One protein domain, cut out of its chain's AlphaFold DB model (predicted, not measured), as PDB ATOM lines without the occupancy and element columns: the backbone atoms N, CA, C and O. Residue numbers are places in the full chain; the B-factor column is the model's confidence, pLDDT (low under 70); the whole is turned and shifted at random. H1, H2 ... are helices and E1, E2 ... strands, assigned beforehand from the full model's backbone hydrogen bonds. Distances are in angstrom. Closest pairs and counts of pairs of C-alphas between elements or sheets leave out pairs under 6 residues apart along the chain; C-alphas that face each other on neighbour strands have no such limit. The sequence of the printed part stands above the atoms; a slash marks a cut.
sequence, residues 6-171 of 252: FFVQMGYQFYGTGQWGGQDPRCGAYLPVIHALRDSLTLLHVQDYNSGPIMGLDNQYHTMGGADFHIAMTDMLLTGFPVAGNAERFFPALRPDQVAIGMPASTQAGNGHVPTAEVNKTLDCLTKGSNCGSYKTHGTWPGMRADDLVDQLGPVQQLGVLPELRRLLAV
ATOM      1  N   PHE A   6      92.350  97.364 102.466       97.81
ATOM      2  CA  PHE A   6      93.095  98.542 102.022       97.81
ATOM      3  C   PHE A   6      94.517  98.213 101.525       97.81
ATOM      4  O   PHE A   6      95.017  98.807 100.569       97.81
ATOM      5  N   PHE A   7      95.176  97.227 102.132       98.31
ATOM      6  CA  PHE A   7      96.527  96.824 101.745       98.31
ATOM      7  C   PHE A   7      96.549  95.732 100.668       98.31
ATOM      8  O   PHE A   7      97.636  95.380 100.201       98.31
ATOM      9  N   VAL A   8      95.388  95.193 100.281       98.62
ATOM     10  CA  VAL A   8      95.267  94.053  99.363       98.62
ATOM     11  C   VAL A   8      94.315  94.379  98.211       98.62
ATOM     12  O   VAL A   8      94.792  94.795  97.156       98.62
ATOM     13  N   GLN A   9      92.996  94.241  98.386       98.62
ATOM     14  CA  GLN A   9      92.004  94.405  97.315       98.62
ATOM     15  C   GLN A   9      91.910  95.842  96.787       98.62
ATOM     16  O   GLN A   9      91.688  96.023  95.593       98.62
ATOM     17  N   MET A  10      92.186  96.871  97.603       98.19
ATOM     18  CA  MET A  10      92.309  98.257  97.103       98.19
ATOM     19  C   MET A  10      93.381  98.382  96.007       98.19
ATOM     20  O   MET A  10      93.287  99.244  95.133       98.19
ATOM     21  N   GLY A  11      94.355  97.462  96.013       97.94
ATOM     22  CA  GLY A  11      95.352  97.248  94.970       97.94
ATOM     23  C   GLY A  11      94.784  97.098  93.559       97.94
ATOM     24  O   GLY A  11      95.491  97.380  92.597       97.94
ATOM     25  N   TYR A  12      93.521  96.689  93.420       98.44
ATOM     26  CA  TYR A  12      92.832  96.615  92.134       98.44
ATOM     27  C   TYR A  12      92.683  97.996  91.478       98.44
ATOM     28  O   TYR A  12      92.939  98.147  90.284       98.44
ATOM     29  N   GLN A  13      92.360  99.029  92.264       96.00
ATOM     30  CA  GLN A  13      92.205 100.404  91.770       96.00
ATOM     31  C   GLN A  13      93.467 101.247  91.950       96.00
ATOM     32  O   GLN A  13      93.832 102.024  91.066       96.00
ATOM     33  N   PHE A  14      94.133 101.111  93.097       96.31
ATOM     34  CA  PHE A  14      95.210 101.996  93.527       96.31
ATOM     35  C   PHE A  14      96.392 101.196  94.053       96.31
ATOM     36  O   PHE A  14      96.226 100.295  94.867       96.31
ATOM     37  N   TYR A  15      97.601 101.556  93.631       96.44
ATOM     38  CA  TYR A  15      98.813 100.865  94.058       96.44
ATOM     39  C   TYR A  15      99.952 101.851  94.298       96.44
ATOM     40  O   TYR A  15     100.401 102.551  93.381       96.44
ATOM     41  N   GLY A  16     100.440 101.889  95.539       94.50
ATOM     42  CA  GLY A  16     101.427 102.874  95.969       94.50
ATOM     43  C   GLY A  16     100.924 104.309  95.791       94.50
ATOM     44  O   GLY A  16      99.730 104.582  95.831       94.50
ATOM     45  N   THR A  17     101.836 105.250  95.545       91.75
ATOM     46  CA  THR A  17     101.486 106.669  95.344       91.75
ATOM     47  C   THR A  17     100.730 106.940  94.035       91.75
ATOM     48  O   THR A  17     100.361 108.082  93.749       91.75
ATOM     49  N   GLY A  18     100.524 105.914  93.204       89.88
ATOM     50  CA  GLY A  18     100.055 106.049  91.832       89.88
ATOM     51  C   GLY A  18     101.077 106.736  90.922       89.88
ATOM     52  O   GLY A  18     102.101 107.259  91.366       89.88
ATOM     53  N   GLN A  19     100.777 106.763  89.623       85.00
ATOM     54  CA  GLN A  19     101.635 107.390  88.606       85.00
ATOM     55  C   GLN A  19     101.837 108.905  88.818       85.00
ATOM     56  O   GLN A  19     102.871 109.441  88.433       85.00
ATOM     57  N   TRP A  20     100.877 109.579  89.466       87.38
ATOM     58  CA  TRP A  20     100.873 111.034  89.677       87.38
ATOM     59  C   TRP A  20     101.130 111.460  91.129       87.38
ATOM     60  O   TRP A  20     101.049 112.643  91.439       87.38
ATOM     61  N   GLY A  21     101.406 110.524  92.042       90.31
ATOM     62  CA  GLY A  21     101.743 110.849  93.432       90.31
ATOM     63  C   GLY A  21     100.568 111.203  94.357       90.31
ATOM     64  O   GLY A  21     100.803 111.522  95.516       90.31
ATOM     65  N   GLY A  22      99.322 111.175  93.869       90.38
ATOM     66  CA  GLY A  22      98.136 111.600  94.628       90.38
ATOM     67  C   GLY A  22      97.416 110.500  95.417       90.38
ATOM     68  O   GLY A  22      96.434 110.794  96.090       90.38
ATOM     69  N   GLN A  23      97.853 109.243  95.309       92.31
ATOM     70  CA  GLN A  23      97.238 108.108  96.011       92.31
ATOM     71  C   GLN A  23      97.965 107.837  97.336       92.31
ATOM     72  O   GLN A  23      99.147 108.160  97.478       92.31
ATOM     73  N   ASP A  24      97.278 107.225  98.304       94.94
ATOM     74  CA  ASP A  24      97.926 106.801  99.546       94.94
ATOM     75  C   ASP A  24      98.980 105.715  99.239       94.94
ATOM     76  O   ASP A  24      98.639 104.673  98.672       94.94
ATOM     77  N   PRO A  25     100.257 105.907  99.627       94.25
ATOM     78  CA  PRO A  25     101.350 104.987  99.307       94.25
ATOM     79  C   PRO A  25     101.168 103.562  99.841       94.25
ATOM     80  O   PRO A  25     101.917 102.666  99.454       94.25
ATOM     81  N   ARG A  26     100.226 103.348 100.759       96.12
ATOM     82  CA  ARG A  26      99.971 102.058 101.397       96.12
ATOM     83  C   ARG A  26      98.984 101.181 100.619       96.12
ATOM     84  O   ARG A  26      98.923  99.983 100.901       96.12
ATOM     85  N   CYS A  27      98.237 101.733  99.657       97.00
ATOM     86  CA  CYS A  27      97.278 100.969  98.857       97.00
ATOM     87  C   CYS A  27      97.968  99.784  98.166       97.00
ATOM     88  O   CYS A  27      98.966  99.959  97.459       97.00
ATOM     89  N   GLY A  28      97.455  98.573  98.397       97.44
ATOM     90  CA  GLY A  28      98.006  97.349  97.808       97.44
ATOM     91  C   GLY A  28      99.398  96.941  98.321       97.44
ATOM     92  O   GLY A  28     100.018  96.046  97.747       97.44
ATOM     93  N   ALA A  29      99.924  97.562  99.387       97.81
ATOM     94  CA  ALA A  29     101.299  97.331  99.846       97.81
ATOM     95  C   ALA A  29     101.596  95.882 100.285       97.81
ATOM     96  O   ALA A  29     102.762  95.486 100.321       97.81
ATOM     97  N   TYR A  30     100.572  95.075 100.591       98.38
ATOM     98  CA  TYR A  30     100.741  93.659 100.934       98.38
ATOM     99  C   TYR A  30     100.795  92.730  99.717       98.38
ATOM    100  O   TYR A  30     101.295  91.612  99.847       98.38
ATOM    101  N   LEU A  31     100.358  93.169  98.533       98.50
ATOM    102  CA  LEU A  31     100.389  92.352  97.315       98.50
ATOM    103  C   LEU A  31     101.768  91.747  97.000       98.50
ATOM    104  O   LEU A  31     101.821  90.537  96.778       98.50
ATOM    105  N   PRO A  32     102.897  92.490  97.031       97.81
ATOM    106  CA  PRO A  32     104.208  91.886  96.783       97.81
ATOM    107  C   PRO A  32     104.607  90.858  97.852       97.81
ATOM    108  O   PRO A  32     105.266  89.872  97.528       97.81
ATOM    109  N   VAL A  33     104.195  91.051  99.109       97.94
ATOM    110  CA  VAL A  33     104.480  90.112 100.207       97.94
ATOM    111  C   VAL A  33     103.689  88.821 100.022       97.94
ATOM    112  O   VAL A  33     104.261  87.734 100.093       97.94
ATOM    113  N   ILE A  34     102.389  88.932  99.738       98.38
ATOM    114  CA  ILE A  34     101.523  87.780  99.473       98.38
ATOM    115  C   ILE A  34     102.024  87.027  98.239       98.38
ATOM    116  O   ILE A  34     102.171  85.811  98.290       98.38
ATOM    117  N   HIS A  35     102.358  87.742  97.161       98.19
ATOM    118  CA  HIS A  35     102.872  87.142  95.934       98.19
ATOM    119  C   HIS A  35     104.176  86.371  96.172       98.19
ATOM    120  O   HIS A  35     104.296  85.227  95.745       98.19
ATOM    121  N   ALA A  36     105.142  86.964  96.879       97.75
ATOM    122  CA  ALA A  36     106.429  86.325  97.154       97.75
ATOM    123  C   ALA A  36     106.312  85.097  98.070       97.75
ATOM    124  O   ALA A  36     107.134  84.189  97.989       97.75
ATOM    125  N   LEU A  37     105.304  85.065  98.947       97.00
ATOM    126  CA  LEU A  37     105.091  83.977  99.901       97.00
ATOM    127  C   LEU A  37     104.011  82.987  99.464       97.00
ATOM    128  O   LEU A  37     103.742  82.050 100.210       97.00
ATOM    129  N   ARG A  38     103.397  83.155  98.286       95.69
ATOM    130  CA  ARG A  38     102.214  82.385  97.868       95.69
ATOM    131  C   ARG A  38     102.419  80.874  97.873       95.69
ATOM    132  O   ARG A  38     101.459  80.153  98.080       95.69
ATOM    133  N   ASP A  39     103.636  80.372  97.705       95.19
ATOM    134  CA  ASP A  39     103.877  78.924  97.731       95.19
ATOM    135  C   ASP A  39     103.979  78.372  99.162       95.19
ATOM    136  O   ASP A  39     103.573  77.242  99.421       95.19
ATOM    137  N   SER A  40     104.421  79.200 100.111       95.94
ATOM    138  CA  SER A  40     104.588  78.854 101.534       95.94
ATOM    139  C   SER A  40     103.459  79.381 102.427       95.94
ATOM    140  O   SER A  40     103.455  79.156 103.637       95.94
ATOM    141  N   LEU A  41     102.517  80.133 101.859       94.19
ATOM    142  CA  LEU A  41     101.400  80.729 102.573       94.19
ATOM    143  C   LEU A  41     100.417  79.637 103.000       94.19
ATOM    144  O   LEU A  41      99.719  79.062 102.170       94.19
ATOM    145  N   THR A  42     100.333  79.381 104.303       94.12
ATOM    146  CA  THR A  42      99.338  78.450 104.850       94.12
ATOM    147  C   THR A  42      97.935  79.038 104.786       94.12
ATOM    148  O   THR A  42      97.004  78.368 104.357       94.12
ATOM    149  N   LEU A  43      97.778  80.282 105.242       94.00
ATOM    150  CA  LEU A  43      96.480  80.936 105.347       94.00
ATOM    151  C   LEU A  43      96.613  82.456 105.228       94.00
ATOM    152  O   LEU A  43      97.392  83.092 105.949       94.00
ATOM    153  N   LEU A  44      95.814  83.038 104.343       96.19
ATOM    154  CA  LEU A  44      95.498  84.450 104.228       96.19
ATOM    155  C   LEU A  44      94.017  84.619 104.556       96.19
ATOM    156  O   LEU A  44      93.158  84.048 103.893       96.19
ATOM    157  N   HIS A  45      93.745  85.418 105.578       94.75
ATOM    158  CA  HIS A  45      92.400  85.812 105.964       94.75
ATOM    159  C   HIS A  45      92.379  87.335 106.010       94.75
ATOM    160  O   HIS A  45      92.815  87.949 106.982       94.75
ATOM    161  N   VAL A  46      92.000  87.953 104.891       97.00
ATOM    162  CA  VAL A  46      91.903  89.413 104.826       97.00
ATOM    163  C   VAL A  46      90.805  89.873 105.781       97.00
ATOM    164  O   VAL A  46      89.772  89.218 105.906       97.00
ATOM    165  N   GLN A  47      91.057  90.971 106.489       96.00
ATOM    166  CA  GLN A  47      90.079  91.584 107.379       96.00
ATOM    167  C   GLN A  47      89.035  92.321 106.532       96.00
ATOM    168  O   GLN A  47      89.265  93.453 106.102       96.00
ATOM    169  N   ASP A  48      87.888  91.683 106.300       95.62
ATOM    170  CA  ASP A  48      86.753  92.247 105.564       95.62
ATOM    171  C   ASP A  48      85.873  93.106 106.487       95.62
ATOM    172  O   ASP A  48      84.644  93.026 106.501       95.62
ATOM    173  N   TYR A  49      86.520  93.919 107.312       94.50
ATOM    174  CA  TYR A  49      85.893  94.748 108.323       94.50
ATOM    175  C   TYR A  49      86.711  96.012 108.563       94.50
ATOM    176  O   TYR A  49      87.841  96.118 108.094       94.50
ATOM    177  N   ASN A  50      86.135  96.999 109.258       94.69
ATOM    178  CA  ASN A  50      86.740  98.329 109.431       94.69
ATOM    179  C   ASN A  50      87.248  98.941 108.109       94.69
ATOM    180  O   ASN A  50      88.199  99.718 108.086       94.69
ATOM    181  N   SER A  51      86.579  98.603 107.009       95.50
ATOM    182  CA  SER A  51      86.979  98.947 105.657       95.50
ATOM    183  C   SER A  51      86.034  99.958 105.012       95.50
ATOM    184  O   SER A  51      84.836  99.998 105.287       95.50
ATOM    185  N   GLY A  52      86.582 100.795 104.133       95.50
ATOM    186  CA  GLY A  52      85.772 101.589 103.213       95.50
ATOM    187  C   GLY A  52      85.200 100.735 102.072       95.50
ATOM    188  O   GLY A  52      85.434  99.527 102.014       95.50
ATOM    189  N   PRO A  53      84.468 101.353 101.131       97.00
ATOM    190  CA  PRO A  53      84.060 100.674  99.910       97.00
ATOM    191  C   PRO A  53      85.278 100.173  99.122       97.00
ATOM    192  O   PRO A  53      86.255 100.910  98.966       97.00
ATOM    193  N   ILE A  54      85.203  98.955  98.588       98.38
ATOM    194  CA  ILE A  54      86.231  98.373  97.715       98.38
ATOM    195  C   ILE A  54      85.594  98.010  96.378       98.38
ATOM    196  O   ILE A  54      84.496  97.462  96.336       98.38
ATOM    197  N   MET A  55      86.283  98.311  95.280       98.44
ATOM    198  CA  MET A  55      85.849  97.900  93.949       98.44
ATOM    199  C   MET A  55      86.066  96.397  93.744       98.44
ATOM    200  O   MET A  55      87.194  95.918  93.854       98.44
ATOM    201  N   GLY A  56      84.993  95.680  93.421       97.94
ATOM    202  CA  GLY A  56      85.034  94.268  93.054       97.94
ATOM    203  C   GLY A  56      85.436  94.046  91.595       97.94
ATOM    204  O   GLY A  56      85.554  94.980  90.798       97.94
ATOM    205  N   LEU A  57      85.608  92.775  91.222       98.06
ATOM    206  CA  LEU A  57      85.899  92.364  89.837       98.06
ATOM    207  C   LEU A  57      84.781  92.709  88.839       98.06
ATOM    208  O   LEU A  57      85.020  92.797  87.639       98.06
ATOM    209  N   ASP A  58      83.566  92.937  89.335       97.25
ATOM    210  CA  ASP A  58      82.411  93.426  88.579       97.25
ATOM    211  C   ASP A  58      82.467  94.940  88.300       97.25
ATOM    212  O   ASP A  58      81.545  95.504  87.707       97.25
ATOM    213  N   ASN A  59      83.552  95.608  88.705       97.12
ATOM    214  CA  ASN A  59      83.724  97.056  88.629       97.12
ATOM    215  C   ASN A  59      82.601  97.832  89.332       97.12
ATOM    216  O   ASN A  59      82.263  98.944  88.918       97.12
ATOM    217  N   GLN A  60      82.042  97.260  90.402       97.62
ATOM    218  CA  GLN A  60      81.148  97.953  91.323       97.62
ATOM    219  C   GLN A  60      81.804  98.109  92.694       97.62
ATOM    220  O   GLN A  60      82.603  97.275  93.127       97.62
ATOM    221  N   TYR A  61      81.467  99.196  93.388       97.81
ATOM    222  CA  TYR A  61      81.869  99.368  94.778       97.81
ATOM    223  C   TYR A  61      81.007  98.491  95.678       97.81
ATOM    224  O   TYR A  61      79.785  98.618  95.693       97.81
ATOM    225  N   HIS A  62      81.669  97.672  96.484       97.88
ATOM    226  CA  HIS A  62      81.049  96.865  97.522       97.88
ATOM    227  C   HIS A  62      81.337  97.481  98.881       97.88
ATOM    228  O   HIS A  62      82.460  97.904  99.165       97.88
ATOM    229  N   THR A  63      80.320  97.519  99.735       96.81
ATOM    230  CA  THR A  63      80.406  98.058 101.095       96.81
ATOM    231  C   THR A  63      80.084  96.981 102.112       96.81
ATOM    232  O   THR A  63      79.172  96.186 101.897       96.81
ATOM    233  N   MET A  64      80.775  97.005 103.249       94.00
ATOM    234  CA  MET A  64      80.475  96.126 104.379       94.00
ATOM    235  C   MET A  64      79.009  96.239 104.830       94.00
ATOM    236  O   MET A  64      78.385  97.289 104.673       94.00
ATOM    237  N   GLY A  65      78.498  95.184 105.471       88.19
ATOM    238  CA  GLY A  65      77.144  95.144 106.040       88.19
ATOM    239  C   GLY A  65      76.262  94.000 105.532       88.19
ATOM    240  O   GLY A  65      75.121  93.882 105.969       88.19
ATOM    241  N   GLY A  66      76.779  93.144 104.648       93.19
ATOM    242  CA  GLY A  66      76.102  91.943 104.158       93.19
ATOM    243  C   GLY A  66      77.067  91.001 103.437       93.19
ATOM    244  O   GLY A  66      78.250  91.314 103.291       93.19
ATOM    245  N   ALA A  67      76.558  89.858 102.979       95.88
ATOM    246  CA  ALA A  67      77.355  88.805 102.348       95.88
ATOM    247  C   ALA A  67      78.108  89.270 101.093       95.88
ATOM    248  O   ALA A  67      79.260  88.892 100.904       95.88
ATOM    249  N   ASP A  68      77.488  90.107 100.256       97.00
ATOM    250  CA  ASP A  68      78.027  90.487  98.942       97.00
ATOM    251  C   ASP A  68      79.435  91.104  99.034       97.00
ATOM    252  O   ASP A  68      80.287  90.789  98.206       97.00
ATOM    253  N   PHE A  69      79.734  91.882 100.085       97.69
ATOM    254  CA  PHE A  69      81.084  92.412 100.311       97.69
ATOM    255  C   PHE A  69      82.109  91.296 100.518       97.69
ATOM    256  O   PHE A  69      83.125  91.253  99.830       97.69
ATOM    257  N   HIS A  70      81.820  90.364 101.423       96.94
ATOM    258  CA  HIS A  70      82.707  89.245 101.729       96.94
ATOM    259  C   HIS A  70      82.891  88.308 100.534       96.94
ATOM    260  O   HIS A  70      83.999  87.832 100.272       96.94
ATOM    261  N   ILE A  71      81.814  88.074  99.777       97.81
ATOM    262  CA  ILE A  71      81.850  87.289  98.544       97.81
ATOM    263  C   ILE A  71      82.776  87.975  97.533       97.81
ATOM    264  O   ILE A  71      83.720  87.343  97.062       97.81
ATOM    265  N   ALA A  72      82.570  89.264  97.247       98.38
ATOM    266  CA  ALA A  72      83.375  90.006  96.278       98.38
ATOM    267  C   ALA A  72      84.860  90.078  96.675       98.38
ATOM    268  O   ALA A  72      85.736  89.825  95.848       98.38
ATOM    269  N   MET A  73      85.158  90.380  97.944       98.44
ATOM    270  CA  MET A  73      86.537  90.501  98.435       98.44
ATOM    271  C   MET A  73      87.294  89.175  98.391       98.44
ATOM    272  O   MET A  73      88.496  89.161  98.104       98.44
ATOM    273  N   THR A  74      86.597  88.068  98.651       98.00
ATOM    274  CA  THR A  74      87.177  86.723  98.607       98.00
ATOM    275  C   THR A  74      87.346  86.236  97.167       98.00
ATOM    276  O   THR A  74      88.400  85.701  96.821       98.00
ATOM    277  N   ASP A  75      86.359  86.479  96.298       98.38
ATOM    278  CA  ASP A  75      86.408  86.097  94.880       98.38
ATOM    279  C   ASP A  75      87.573  86.780  94.145       98.38
ATOM    280  O   ASP A  75      88.236  86.148  93.322       98.38
ATOM    281  N   MET A  76      87.919  88.022  94.515       98.75
ATOM    282  CA  MET A  76      89.122  88.713  94.024       98.75
ATOM    283  C   MET A  76      90.414  87.929  94.286       98.75
ATOM    284  O   MET A  76      91.274  87.847  93.411       98.75
ATOM    285  N   LEU A  77      90.575  87.344  95.476       98.62
ATOM    286  CA  LEU A  77      91.786  86.592  95.838       98.62
ATOM    287  C   LEU A  77      91.852  85.228  95.141       98.62
ATOM    288  O   LEU A  77      92.944  84.740  94.842       98.62
ATOM    289  N   LEU A  78      90.690  84.623  94.894       98.38
ATOM    290  CA  LEU A  78      90.553  83.299  94.281       98.38
ATOM    291  C   LEU A  78      90.575  83.345  92.750       98.38
ATOM    292  O   LEU A  78      90.935  82.361  92.110       98.38
ATOM    293  N   THR A  79      90.268  84.501  92.169       98.56
ATOM    294  CA  THR A  79      90.312  84.736  90.719       98.56
ATOM    295  C   THR A  79      91.608  85.425  90.287       98.56
ATOM    296  O   THR A  79      92.135  85.155  89.206       98.56
ATOM    297  N   GLY A  80      92.167  86.283  91.143       98.44
ATOM    298  CA  GLY A  80      93.231  87.211  90.769       98.44
ATOM    299  C   GLY A  80      92.687  88.456  90.062       98.44
ATOM    300  O   GLY A  80      91.522  88.515  89.668       98.44
ATOM    301  N   PHE A  81      93.525  89.482  89.924       98.75
ATOM    302  CA  PHE A  81      93.115  90.768  89.352       98.75
ATOM    303  C   PHE A  81      94.289  91.601  88.819       98.75
ATOM    304  O   PHE A  81      95.413  91.477  89.313       98.75
ATOM    305  N   PRO A  82      94.056  92.496  87.837       98.31
ATOM    306  CA  PRO A  82      95.056  93.471  87.413       98.31
ATOM    307  C   PRO A  82      95.273  94.535  88.497       98.31
ATOM    308  O   PRO A  82      94.333  95.158  88.985       98.31
ATOM    309  N   VAL A  83      96.525  94.775  88.867       98.06
ATOM    310  CA  VAL A  83      96.894  95.765  89.881       98.06
ATOM    311  C   VAL A  83      96.819  97.166  89.280       98.06
ATOM    312  O   VAL A  83      97.428  97.441  88.244       98.06
ATOM    313  N   ALA A  84      96.092  98.062  89.949       95.88
ATOM    314  CA  ALA A  84      95.808  99.427  89.509       95.88
ATOM    315  C   ALA A  84      95.301  99.498  88.054       95.88
ATOM    316  O   ALA A  84      95.741 100.345  87.274       95.88
ATOM    317  N   GLY A  85      94.433  98.556  87.668       93.00
ATOM    318  CA  GLY A  85      93.885  98.443  86.313       93.00
ATOM    319  C   GLY A  85      94.905  98.104  85.217       93.00
ATOM    320  O   GLY A  85      94.567  98.156  84.037       93.00
ATOM    321  N   ASN A  86      96.148  97.761  85.567       94.19
ATOM    322  CA  ASN A  86      97.183  97.415  84.599       94.19
ATOM    323  C   ASN A  86      97.250  95.892  84.393       94.19
ATOM    324  O   ASN A  86      97.726  95.157  85.258       94.19
ATOM    325  N   ALA A  87      96.818  95.427  83.218       93.19
ATOM    326  CA  ALA A  87      96.821  94.008  82.849       93.19
ATOM    327  C   ALA A  87      98.226  93.376  82.795       93.19
ATOM    328  O   ALA A  87      98.361  92.175  83.011       93.19
ATOM    329  N   GLU A  88      99.281  94.166  82.575       94.69
ATOM    330  CA  GLU A  88     100.673  93.688  82.612       94.69
ATOM    331  C   GLU A  88     101.158  93.414  84.044       94.69
ATOM    332  O   GLU A  88     102.193  92.783  84.253       94.69
ATOM    333  N   ARG A  89     100.423  93.898  85.052       94.06
ATOM    334  CA  ARG A  89     100.718  93.718  86.476       94.06
ATOM    335  C   ARG A  89      99.592  92.943  87.132       94.06
ATOM    336  O   ARG A  89      98.813  93.490  87.904       94.06
ATOM    337  N   PHE A  90      99.497  91.664  86.811       97.94
ATOM    338  CA  PHE A  90      98.444  90.808  87.336       97.94
ATOM    339  C   PHE A  90      98.835  90.201  88.690       97.94
ATOM    340  O   PHE A  90      99.902  89.600  88.822       97.94
ATOM    341  N   PHE A  91      97.968  90.336  89.693       98.50
ATOM    342  CA  PHE A  91      98.055  89.559  90.923       98.50
ATOM    343  C   PHE A  91      97.366  88.203  90.686       98.50
ATOM    344  O   PHE A  91      96.152  88.179  90.475       98.50
ATOM    345  N   PRO A  92      98.109  87.081  90.670       98.25
ATOM    346  CA  PRO A  92      97.555  85.773  90.352       98.25
ATOM    347  C   PRO A  92      96.631  85.272  91.461       98.25
ATOM    348  O   PRO A  92      96.841  85.568  92.637       98.25
ATOM    349  N   ALA A  93      95.672  84.429  91.079       98.19
ATOM    350  CA  ALA A  93      94.853  83.682  92.019       98.19
ATOM    351  C   ALA A  93      95.706  82.936  93.061       98.19
ATOM    352  O   ALA A  93      96.761  82.348  92.758       98.19
ATOM    353  N   LEU A  94      95.212  82.939  94.296       98.25
ATOM    354  CA  LEU A  94      95.673  82.045  95.348       98.25
ATOM    355  C   LEU A  94      94.951  80.706  95.240       98.25
ATOM    356  O   LEU A  94      93.843  80.617  94.708       98.25
ATOM    357  N   ARG A  95      95.576  79.645  95.754       97.50
ATOM    358  CA  ARG A  95      94.874  78.369  95.847       97.50
ATOM    359  C   ARG A  95      93.747  78.506  96.880       97.50
ATOM    360  O   ARG A  95      93.973  79.147  97.911       97.50
ATOM    361  N   PRO A  96      92.571  77.895  96.652       96.69
ATOM    362  CA  PRO A  96      91.466  77.980  97.601       96.69
ATOM    363  C   PRO A  96      91.873  77.624  99.035       96.69
ATOM    364  O   PRO A  96      91.578  78.383  99.954       96.69
ATOM    365  N   ASP A  97      92.672  76.572  99.222       95.81
ATOM    366  CA  ASP A  97      93.131  76.073 100.530       95.81
ATOM    367  C   ASP A  97      94.033  77.044 101.318       95.81
ATOM    368  O   ASP A  97      94.415  76.765 102.457       95.81
ATOM    369  N   GLN A  98      94.365  78.196 100.736       96.50
ATOM    370  CA  GLN A  98      95.136  79.266 101.361       96.50
ATOM    371  C   GLN A  98      94.272  80.442 101.804       96.50
ATOM    372  O   GLN A  98      94.797  81.345 102.450       96.50
ATOM    373  N   VAL A  99      92.989  80.476 101.446       97.06
ATOM    374  CA  VAL A  99      92.120  81.639 101.645       97.06
ATOM    375  C   VAL A  99      91.015  81.309 102.642       97.06
ATOM    376  O   VAL A  99      90.322  80.298 102.517       97.06
ATOM    377  N   ALA A 100      90.844  82.199 103.614       95.25
ATOM    378  CA  ALA A 100      89.671  82.278 104.471       95.25
ATOM    379  C   ALA A 100      89.201  83.734 104.592       95.25
ATOM    380  O   ALA A 100      89.846  84.646 104.074       95.25
ATOM    381  N   ILE A 101      88.081  83.947 105.282       94.38
ATOM    382  CA  ILE A 101      87.449  85.262 105.411       94.38
ATOM    383  C   ILE A 101      87.633  85.771 106.839       94.38
ATOM    384  O   ILE A 101      87.282  85.077 107.797       94.38
ATOM    385  N   GLY A 102      88.188  86.973 106.994       93.69
ATOM    386  CA  GLY A 102      88.264  87.653 108.282       93.69
ATOM    387  C   GLY A 102      87.003  88.476 108.513       93.69
ATOM    388  O   GLY A 102      86.828  89.516 107.884       93.69
ATOM    389  N   MET A 103      86.131  88.025 109.415       92.31
ATOM    390  CA  MET A 103      84.881  88.712 109.762       92.31
ATOM    391  C   MET A 103      84.842  89.044 111.258       92.31
ATOM    392  O   MET A 103      85.334  88.251 112.057       92.31
ATOM    393  N   PRO A 104      84.206  90.148 111.685       90.12
ATOM    394  CA  PRO A 104      84.028  90.445 113.095       90.12
ATOM    395  C   PRO A 104      82.975  89.536 113.706       90.12
ATOM    396  O   PRO A 104      81.849  89.424 113.219       90.12
ATOM    397  N   ALA A 105      83.288  88.973 114.858       85.50
ATOM    398  CA  ALA A 105      82.359  88.110 115.573       85.50
ATOM    399  C   ALA A 105      81.229  88.802 116.299       85.50
ATOM    400  O   ALA A 105      80.201  88.196 116.590       85.50
ATOM    401  N   SER A 106      81.461  90.057 116.654       84.81
ATOM    402  CA  SER A 106      80.494  90.873 117.352       84.81
ATOM    403  C   SER A 106      80.609  92.306 116.876       84.81
ATOM    404  O   SER A 106      81.643  92.738 116.363       84.81
ATOM    405  N   THR A 107      79.558  93.069 117.137       88.88
ATOM    406  CA  THR A 107      79.519  94.512 116.896       88.88
ATOM    407  C   THR A 107      80.532  95.302 117.735       88.88
ATOM    408  O   THR A 107      80.748  96.478 117.465       88.88
ATOM    409  N   GLN A 108      81.181  94.689 118.735       87.56
ATOM    410  CA  GLN A 108      82.198  95.349 119.569       87.56
ATOM    411  C   GLN A 108      83.572  95.447 118.891       87.56
ATOM    412  O   GLN A 108      84.429  96.198 119.346       87.56
ATOM    413  N   ALA A 109      83.783  94.716 117.795       82.75
ATOM    414  CA  ALA A 109      85.030  94.721 117.027       82.75
ATOM    415  C   ALA A 109      85.103  95.853 115.975       82.75
ATOM    416  O   ALA A 109      86.004  95.877 115.135       82.75
ATOM    417  N   GLY A 110      84.165  96.806 116.031       83.81
ATOM    418  CA  GLY A 110      84.045  97.910 115.084       83.81
ATOM    419  C   GLY A 110      83.025  97.631 113.981       83.81
ATOM    420  O   GLY A 110      82.010  96.967 114.195       83.81
ATOM    421  N   ASN A 111      83.278  98.177 112.794       89.56
ATOM    422  CA  ASN A 111      82.356  98.115 111.663       89.56
ATOM    423  C   ASN A 111      82.550  96.828 110.854       89.56
ATOM    424  O   ASN A 111      83.675  96.377 110.677       89.56
ATOM    425  N   GLY A 112      81.466  96.297 110.283       91.00
ATOM    426  CA  GLY A 112      81.511  95.144 109.372       91.00
ATOM    427  C   GLY A 112      81.057  93.815 109.977       91.00
ATOM    428  O   GLY A 112      81.123  92.795 109.302       91.00
ATOM    429  N   HIS A 113      80.565  93.801 111.222       92.50
ATOM    430  CA  HIS A 113      79.876  92.626 111.756       92.50
ATOM    431  C   HIS A 113      78.608  92.328 110.944       92.50
ATOM    432  O   HIS A 113      77.825  93.237 110.658       92.50
ATOM    433  N   VAL A 114      78.383  91.051 110.642       92.88
ATOM    434  CA  VAL A 114      77.179  90.555 109.969       92.88
ATOM    435  C   VAL A 114      76.556  89.407 110.773       92.88
ATOM    436  O   VAL A 114      77.275  88.677 111.463       92.88
ATOM    437  N   PRO A 115      75.224  89.219 110.717       91.88
ATOM    438  CA  PRO A 115      74.581  88.097 111.390       91.88
ATOM    439  C   PRO A 115      74.987  86.763 110.748       91.88
ATOM    440  O   PRO A 115      75.319  86.696 109.567       91.88
ATOM    441  N   THR A 116      74.864  85.669 111.503       89.75
ATOM    442  CA  THR A 116      75.218  84.309 111.051       89.75
ATOM    443  C   THR A 116      74.565  83.908 109.723       89.75
ATOM    444  O   THR A 116      75.165  83.180 108.941       89.75
ATOM    445  N   ALA A 117      73.356  84.397 109.430       92.19
ATOM    446  CA  ALA A 117      72.692  84.130 108.156       92.19
ATOM    447  C   ALA A 117      73.488  84.666 106.947       92.19
ATOM    448  O   ALA A 117      73.600  83.970 105.941       92.19
ATOM    449  N   GLU A 118      74.096  85.851 107.062       94.56
ATOM    450  CA  GLU A 118      74.946  86.431 106.012       94.56
ATOM    451  C   GLU A 118      76.298  85.709 105.916       94.56
ATOM    452  O   GLU A 118      76.837  85.548 104.821       94.56
ATOM    453  N   VAL A 119      76.816  85.195 107.037       92.88
ATOM    454  CA  VAL A 119      77.998  84.315 107.039       92.88
ATOM    455  C   VAL A 119      77.706  83.046 106.238       92.88
ATOM    456  O   VAL A 119      78.432  82.724 105.300       92.88
ATOM    457  N   ASN A 120      76.605  82.358 106.543       91.75
ATOM    458  CA  ASN A 120      76.210  81.139 105.834       91.75
ATOM    459  C   ASN A 120      75.962  81.411 104.347       91.75
ATOM    460  O   ASN A 120      76.434  80.660 103.502       91.75
ATOM    461  N   LYS A 121      75.295  82.525 104.025       95.31
ATOM    462  CA  LYS A 121      75.076  82.986 102.651       95.31
ATOM    463  C   LYS A 121      76.389  83.192 101.889       95.31
ATOM    464  O   LYS A 121      76.524  82.733 100.757       95.31
ATOM    465  N   THR A 122      77.369  83.827 102.530       95.56
ATOM    466  CA  THR A 122      78.719  84.018 101.978       95.56
ATOM    467  C   THR A 122      79.374  82.676 101.653       95.56
ATOM    468  O   THR A 122      79.870  82.474 100.544       95.56
ATOM    469  N   LEU A 123      79.342  81.737 102.605       94.31
ATOM    470  CA  LEU A 123      79.958  80.422 102.444       94.31
ATOM    471  C   LEU A 123      79.242  79.575 101.389       94.31
ATOM    472  O   LEU A 123      79.911  78.981 100.548       94.31
ATOM    473  N   ASP A 124      77.910  79.542 101.378       94.31
ATOM    474  CA  ASP A 124      77.121  78.844 100.357       94.31
ATOM    475  C   ASP A 124      77.417  79.377  98.954       94.31
ATOM    476  O   ASP A 124      77.540  78.598  98.003       94.31
ATOM    477  N   CYS A 125      77.578  80.694  98.823       97.00
ATOM    478  CA  CYS A 125      77.898  81.293  97.542       97.00
ATOM    479  C   CYS A 125      79.278  80.874  97.058       97.00
ATOM    480  O   CYS A 125      79.418  80.315  95.972       97.00
ATOM    481  N   LEU A 126      80.299  81.095  97.884       96.50
ATOM    482  CA  LEU A 126      81.674  80.837  97.484       96.50
ATOM    483  C   LEU A 126      81.935  79.343  97.301       96.50
ATOM    484  O   LEU A 126      82.596  78.969  96.343       96.50
ATOM    485  N   THR A 127      81.403  78.473  98.163       95.31
ATOM    486  CA  THR A 127      81.721  77.032  98.138       95.31
ATOM    487  C   THR A 127      80.815  76.205  97.231       95.31
ATOM    488  O   THR A 127      81.245  75.145  96.778       95.31
ATOM    489  N   LYS A 128      79.589  76.667  96.935       94.62
ATOM    490  CA  LYS A 128      78.603  75.909  96.137       94.62
ATOM    491  C   LYS A 128      78.011  76.675  94.958       94.62
ATOM    492  O   LYS A 128      77.285  76.078  94.169       94.62
ATOM    493  N   GLY A 129      78.263  77.979  94.845       94.88
ATOM    494  CA  GLY A 129      77.645  78.821  93.819       94.88
ATOM    495  C   GLY A 129      76.148  79.052  94.044       94.88
ATOM    496  O   GLY A 129      75.414  79.294  93.089       94.88
ATOM    497  N   SER A 130      75.668  78.943  95.288       95.44
ATOM    498  CA  SER A 130      74.246  79.085  95.638       95.44
ATOM    499  C   SER A 130      74.030  80.195  96.662       95.44
ATOM    500  O   SER A 130      74.926  80.480  97.442       95.44
ATOM    501  N   ASN A 131      72.842  80.808  96.706       93.31
ATOM    502  CA  ASN A 131      72.516  81.859  97.686       93.31
ATOM    503  C   ASN A 131      73.394  83.137  97.571       93.31
ATOM    504  O   ASN A 131      73.567  83.870  98.533       93.31
ATOM    505  N   CYS A 132      73.935  83.449  96.388       86.38
ATOM    506  CA  CYS A 132      74.968  84.481  96.184       86.38
ATOM    507  C   CYS A 132      74.580  85.959  96.355       86.38
ATOM    508  O   CYS A 132      75.429  86.827  96.193       86.38
ATOM    509  N   GLY A 133      73.332  86.279  96.705       88.56
ATOM    510  CA  GLY A 133      72.893  87.675  96.699       88.56
ATOM    511  C   GLY A 133      72.961  88.264  95.289       88.56
ATOM    512  O   GLY A 133      72.514  87.614  94.343       88.56
ATOM    513  N   SER A 134      73.470  89.492  95.157       91.50
ATOM    514  CA  SER A 134      73.553  90.187  93.864       91.50
ATOM    515  C   SER A 134      74.907  90.030  93.168       91.50
ATOM    516  O   SER A 134      74.972  90.096  91.939       91.50
ATOM    517  N   TYR A 135      75.974  89.772  93.929       95.56
ATOM    518  CA  TYR A 135      77.298  89.534  93.371       95.56
ATOM    519  C   TYR A 135      77.388  88.151  92.718       95.56
ATOM    520  O   TYR A 135      77.039  87.130  93.313       95.56
ATOM    521  N   LYS A 136      77.906  88.104  91.490       94.56
ATOM    522  CA  LYS A 136      78.150  86.855  90.766       94.56
ATOM    523  C   LYS A 136      79.630  86.498  90.842       94.56
ATOM    524  O   LYS A 136      80.459  87.220  90.298       94.56
ATOM    525  N   THR A 137      79.938  85.365  91.463       96.31
ATOM    526  CA  THR A 137      81.312  84.862  91.559       96.31
ATOM    527  C   THR A 137      81.853  84.416  90.202       96.31
ATOM    528  O   THR A 137      81.108  83.974  89.320       96.31
ATOM    529  N   HIS A 138      83.173  84.499  90.039       97.25
ATOM    530  CA  HIS A 138      83.877  84.041  88.836       97.25
ATOM    531  C   HIS A 138      84.097  82.523  88.825       97.25
ATOM    532  O   HIS A 138      84.420  81.945  87.786       97.25
ATOM    533  N   GLY A 139      83.886  81.869  89.966       95.81
ATOM    534  CA  GLY A 139      83.963  80.427  90.112       95.81
ATOM    535  C   GLY A 139      83.243  79.925  91.358       95.81
ATOM    536  O   GLY A 139      82.500  80.647  92.027       95.81
ATOM    537  N   THR A 140      83.471  78.653  91.654       96.19
ATOM    538  CA  THR A 140      83.032  78.002  92.887       96.19
ATOM    539  C   THR A 140      84.249  77.364  93.542       96.19
ATOM    540  O   THR A 140      85.058  76.713  92.881       96.19
ATOM    541  N   TRP A 141      84.385  77.566  94.844       95.88
ATOM    542  CA  TRP A 141      85.627  77.425  95.592       95.88
ATOM    543  C   TRP A 141      85.471  76.469  96.788       95.88
ATOM    544  O   TRP A 141      85.715  76.859  97.929       95.88
ATOM    545  N   PRO A 142      85.083  75.196  96.575       93.12
ATOM    546  CA  PRO A 142      84.807  74.263  97.672       93.12
ATOM    547  C   PRO A 142      86.043  73.940  98.526       93.12
ATOM    548  O   PRO A 142      85.906  73.516  99.666       93.12
ATOM    549  N   GLY A 143      87.250  74.137  97.985       89.94
ATOM    550  CA  GLY A 143      88.513  73.920  98.692       89.94
ATOM    551  C   GLY A 143      88.977  75.099  99.547       89.94
ATOM    552  O   GLY A 143      90.085  75.031 100.073       89.94
ATOM    553  N   MET A 144      88.200  76.187  99.650       90.94
ATOM    554  CA  MET A 144      88.568  77.289 100.539       90.94
ATOM    555  C   MET A 144      88.503  76.870 102.004       90.94
ATOM    556  O   MET A 144      87.719  75.991 102.364       90.94
ATOM    557  N   ARG A 145      89.293  77.508 102.872       85.75
ATOM    558  CA  ARG A 145      89.283  77.214 104.313       85.75
ATOM    559  C   ARG A 145      88.077  77.867 104.992       85.75
ATOM    560  O   ARG A 145      88.213  78.713 105.867       85.75
ATOM    561  N   ALA A 146      86.883  77.476 104.556       71.12
ATOM    562  CA  ALA A 146      85.610  77.994 105.037       71.12
ATOM    563  C   ALA A 146      85.411  77.763 106.546       71.12
ATOM    564  O   ALA A 146      84.780  78.583 107.204       71.12
ATOM    565  N   ASP A 147      85.975  76.678 107.096       60.31
ATOM    566  CA  ASP A 147      85.962  76.384 108.540       60.31
ATOM    567  C   ASP A 147      86.837  77.349 109.353       60.31
ATOM    568  O   ASP A 147      86.565  77.602 110.531       60.31
ATOM    569  N   ASP A 148      87.857  77.923 108.713       63.84
ATOM    570  CA  ASP A 148      88.797  78.863 109.312       63.84
ATOM    571  C   ASP A 148      88.293  80.308 109.141       63.84
ATOM    572  O   ASP A 148      89.050  81.189 108.747       63.84
ATOM    573  N   LEU A 149      87.018  80.600 109.431       65.12
ATOM    574  CA  LEU A 149      86.595  81.994 109.622       65.12
ATOM    575  C   LEU A 149      87.414  82.589 110.776       65.12
ATOM    576  O   LEU A 149      87.186  82.272 111.946       65.12
ATOM    577  N   VAL A 150      88.412  83.406 110.434       57.84
ATOM    578  CA  VAL A 150      89.436  83.878 111.371       57.84
ATOM    579  C   VAL A 150      89.321  85.384 111.528       57.84
ATOM    580  O   VAL A 150      89.997  86.140 110.835       57.84
ATOM    581  N   ASP A 151      88.471  85.804 112.459       58.00
ATOM    582  CA  ASP A 151      88.832  86.723 113.541       58.00
ATOM    583  C   ASP A 151      87.683  86.803 114.562       58.00
ATOM    584  O   ASP A 151      86.510  86.704 114.220       58.00
ATOM    585  N   GLN A 152      88.036  86.935 115.838       50.84
ATOM    586  CA  GLN A 152      87.174  87.101 117.017       50.84
ATOM    587  C   GLN A 152      85.940  86.200 117.213       50.84
ATOM    588  O   GLN A 152      85.245  86.437 118.202       50.84
ATOM    589  N   LEU A 153      85.608  85.215 116.357       49.72
ATOM    590  CA  LEU A 153      84.403  84.387 116.547       49.72
ATOM    591  C   LEU A 153      84.491  83.705 117.907       49.72
ATOM    592  O   LEU A 153      85.273  82.784 118.134       49.72
ATOM    593  N   GLY A 154      83.711  84.222 118.859       48.12
ATOM    594  CA  GLY A 154      83.577  83.598 120.159       48.12
ATOM    595  C   GLY A 154      83.097  82.159 119.952       48.12
ATOM    596  O   GLY A 154      82.387  81.890 118.975       48.12
ATOM    597  N   PRO A 155      83.414  81.229 120.868       51.12
ATOM    598  CA  PRO A 155      83.074  79.813 120.718       51.12
ATOM    599  C   PRO A 155      81.605  79.565 120.333       51.12
ATOM    600  O   PRO A 155      81.301  78.618 119.619       51.12
ATOM    601  N   VAL A 156      80.691  80.442 120.760       47.00
ATOM    602  CA  VAL A 156      79.243  80.344 120.528       47.00
ATOM    603  C   VAL A 156      78.845  80.609 119.070       47.00
ATOM    604  O   VAL A 156      78.032  79.864 118.528       47.00
ATOM    605  N   GLN A 157      79.420  81.619 118.408       52.09
ATOM    606  CA  GLN A 157      79.121  81.888 116.994       52.09
ATOM    607  C   GLN A 157      79.733  80.806 116.098       52.09
ATOM    608  O   GLN A 157      79.069  80.325 115.182       52.09
ATOM    609  N   GLN A 158      80.960  80.366 116.414       52.47
ATOM    610  CA  GLN A 158      81.610  79.260 115.710       52.47
ATOM    611  C   GLN A 158      80.754  77.988 115.812       52.47
ATOM    612  O   GLN A 158      80.517  77.334 114.808       52.47
ATOM    613  N   LEU A 159      80.202  77.671 116.988       52.66
ATOM    614  CA  LEU A 159      79.302  76.526 117.190       52.66
ATOM    615  C   LEU A 159      77.938  76.657 116.492       52.66
ATOM    616  O   LEU A 159      77.282  75.640 116.301       52.66
ATOM    617  N   GLY A 160      77.499  77.861 116.119       55.00
ATOM    618  CA  GLY A 160      76.304  78.062 115.290       55.00
ATOM    619  C   GLY A 160      76.577  77.890 113.792       55.00
ATOM    620  O   GLY A 160      75.706  77.434 113.058       55.00
ATOM    621  N   VAL A 161      77.796  78.216 113.350       56.50
ATOM    622  CA  VAL A 161      78.248  78.062 111.957       56.50
ATOM    623  C   VAL A 161      78.706  76.626 111.683       56.50
ATOM    624  O   VAL A 161      78.315  76.042 110.683       56.50
ATOM    625  N   LEU A 162      79.477  76.013 112.588       57.88
ATOM    626  CA  LEU A 162      80.128  74.707 112.407       57.88
ATOM    627  C   LEU A 162      79.182  73.521 112.118       57.88
ATOM    628  O   LEU A 162      79.572  72.660 111.331       57.88
ATOM    629  N   PRO A 163      77.979  73.391 112.714       57.56
ATOM    630  CA  PRO A 163      77.066  72.289 112.411       57.56
ATOM    631  C   PRO A 163      76.461  72.402 111.015       57.56
ATOM    632  O   PRO A 163      76.358  71.393 110.319       57.56
ATOM    633  N   GLU A 164      76.097  73.618 110.596       54.91
ATOM    634  CA  GLU A 164      75.658  73.873 109.226       54.91
ATOM    635  C   GLU A 164      76.837  73.683 108.282       54.91
ATOM    636  O   GLU A 164      76.758  72.840 107.403       54.91
ATOM    637  N   LEU A 165      77.990  74.296 108.544       54.75
ATOM    638  CA  LEU A 165      79.196  74.163 107.728       54.75
ATOM    639  C   LEU A 165      79.658  72.707 107.548       54.75
ATOM    640  O   LEU A 165      79.946  72.290 106.429       54.75
ATOM    641  N   ARG A 166      79.605  71.876 108.601       56.69
ATOM    642  CA  ARG A 166      79.828  70.422 108.494       56.69
ATOM    643  C   ARG A 166      78.816  69.731 107.580       56.69
ATOM    644  O   ARG A 166      79.203  68.820 106.853       56.69
ATOM    645  N   ARG A 167      77.540  70.129 107.591       57.91
ATOM    646  CA  ARG A 167      76.530  69.630 106.637       57.91
ATOM    647  C   ARG A 167      76.801  70.128 105.218       57.91
ATOM    648  O   ARG A 167      76.635  69.361 104.276       57.91
ATOM    649  N   LEU A 168      77.241  71.378 105.066       51.91
ATOM    650  CA  LEU A 168      77.563  71.984 103.775       51.91
ATOM    651  C   LEU A 168      78.787  71.315 103.119       51.91
ATOM    652  O   LEU A 168      78.784  71.133 101.904       51.91
ATOM    653  N   LEU A 169      79.788  70.910 103.909       52.44
ATOM    654  CA  LEU A 169      81.025  70.270 103.438       52.44
ATOM    655  C   LEU A 169      80.921  68.739 103.301       52.44
ATOM    656  O   LEU A 169      81.683  68.142 102.543       52.44
ATOM    657  N   ALA A 170      79.944  68.092 103.947       54.84
ATOM    658  CA  ALA A 170      79.693  66.650 103.808       54.84
ATOM    659  C   ALA A 170      79.179  66.225 102.413       54.84
ATOM    660  O   ALA A 170      79.044  65.031 102.148       54.84
ATOM    661  N   VAL A 171      78.904  67.178 101.513       49.75
ATOM    662  CA  VAL A 171      78.521  66.910 100.114       49.75
ATOM    663  C   VAL A 171      79.751  66.641  99.220       49.75
ATOM    664  O   VAL A 171      79.609  66.194  98.084       49.75
TER     665      VAL A 171
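This is residues 6 to 171 of the 252 residues of an uncharacterized protein of Streptomyces sp. CNZ287 (UniProt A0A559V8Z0). A two-stranded hairpin, E2 and E3, lies at one end of the middle helix H3, and a small parallel pair of strands, E1 and E4, lies over another side of H3. H4 and then H5 stand beside H3 in a row, with long loops between the parts. The printed part has 166 residues, under half of them in named elements, in the order H1 H2 E1 H3 E2 E3 E4 H4 H5, of mixed class. It is compact, with a radius of gyration of the C-alphas of 15.5 A, and spans 50 by 32 by 31 A.

E2, residues 80 to 83, and E3, residues 86 to 92, form an antiparallel hairpin; N 83 and O 89 are 2.8 A apart, within hydrogen-bond range. E1, residues 44 to 47, is parallel to E4, residues 99 to 102, at 24 degrees, with N 100 and O 44 3.0 A apart. The closest C-alphas of H3, residues 67 to 79, and E4 are those of Thr 74 and Ile 101, 7.0 A apart. H4, residues 116 to 128, touches H3 at Ala 67 and Glu 118, closest C-alphas 5.0 A apart, a shallow tilt of 31 degrees, the same way. H5, residues 155 to 169, touches H4 at Thr 116 and Val 161, 7.0 A between these closest C-alphas, a shallow tilt of 29 degrees, the same way. H1, residues 9 to 12, only just touches H3, with 3 pairs of C-alphas within 8 A, the closest Gln 9 and Met 73 at 6.8 A. The closest C-alphas of H2, residues 31 to 37, and E3 are those of Leu 31 and Phe 91, 7.4 A apart. Each O i to N i+4 pair is within hydrogen-bond range in H2 and H4, 8 of 9 in H3 and 9 of 11 in H5; H1 is too short for one.

H1 begins at C-alpha 9 (92.004, 94.405, 97.315), and H5 ends at C-alpha 169 (81.025, 70.270, 103.438). First to last C-alpha, H5 measures 19.8 A, H3 17.9 A, H4 17.4 A and E3 13.0 A.

The C-alphas farthest apart are those of Trp 20 and Ala 170, 51.2 A. The printed part has no cut. The links H1 to H2, E1 to H3, E4 to H4 and H4 to H5 are long. Residues 147 to 171 have pLDDT under 70.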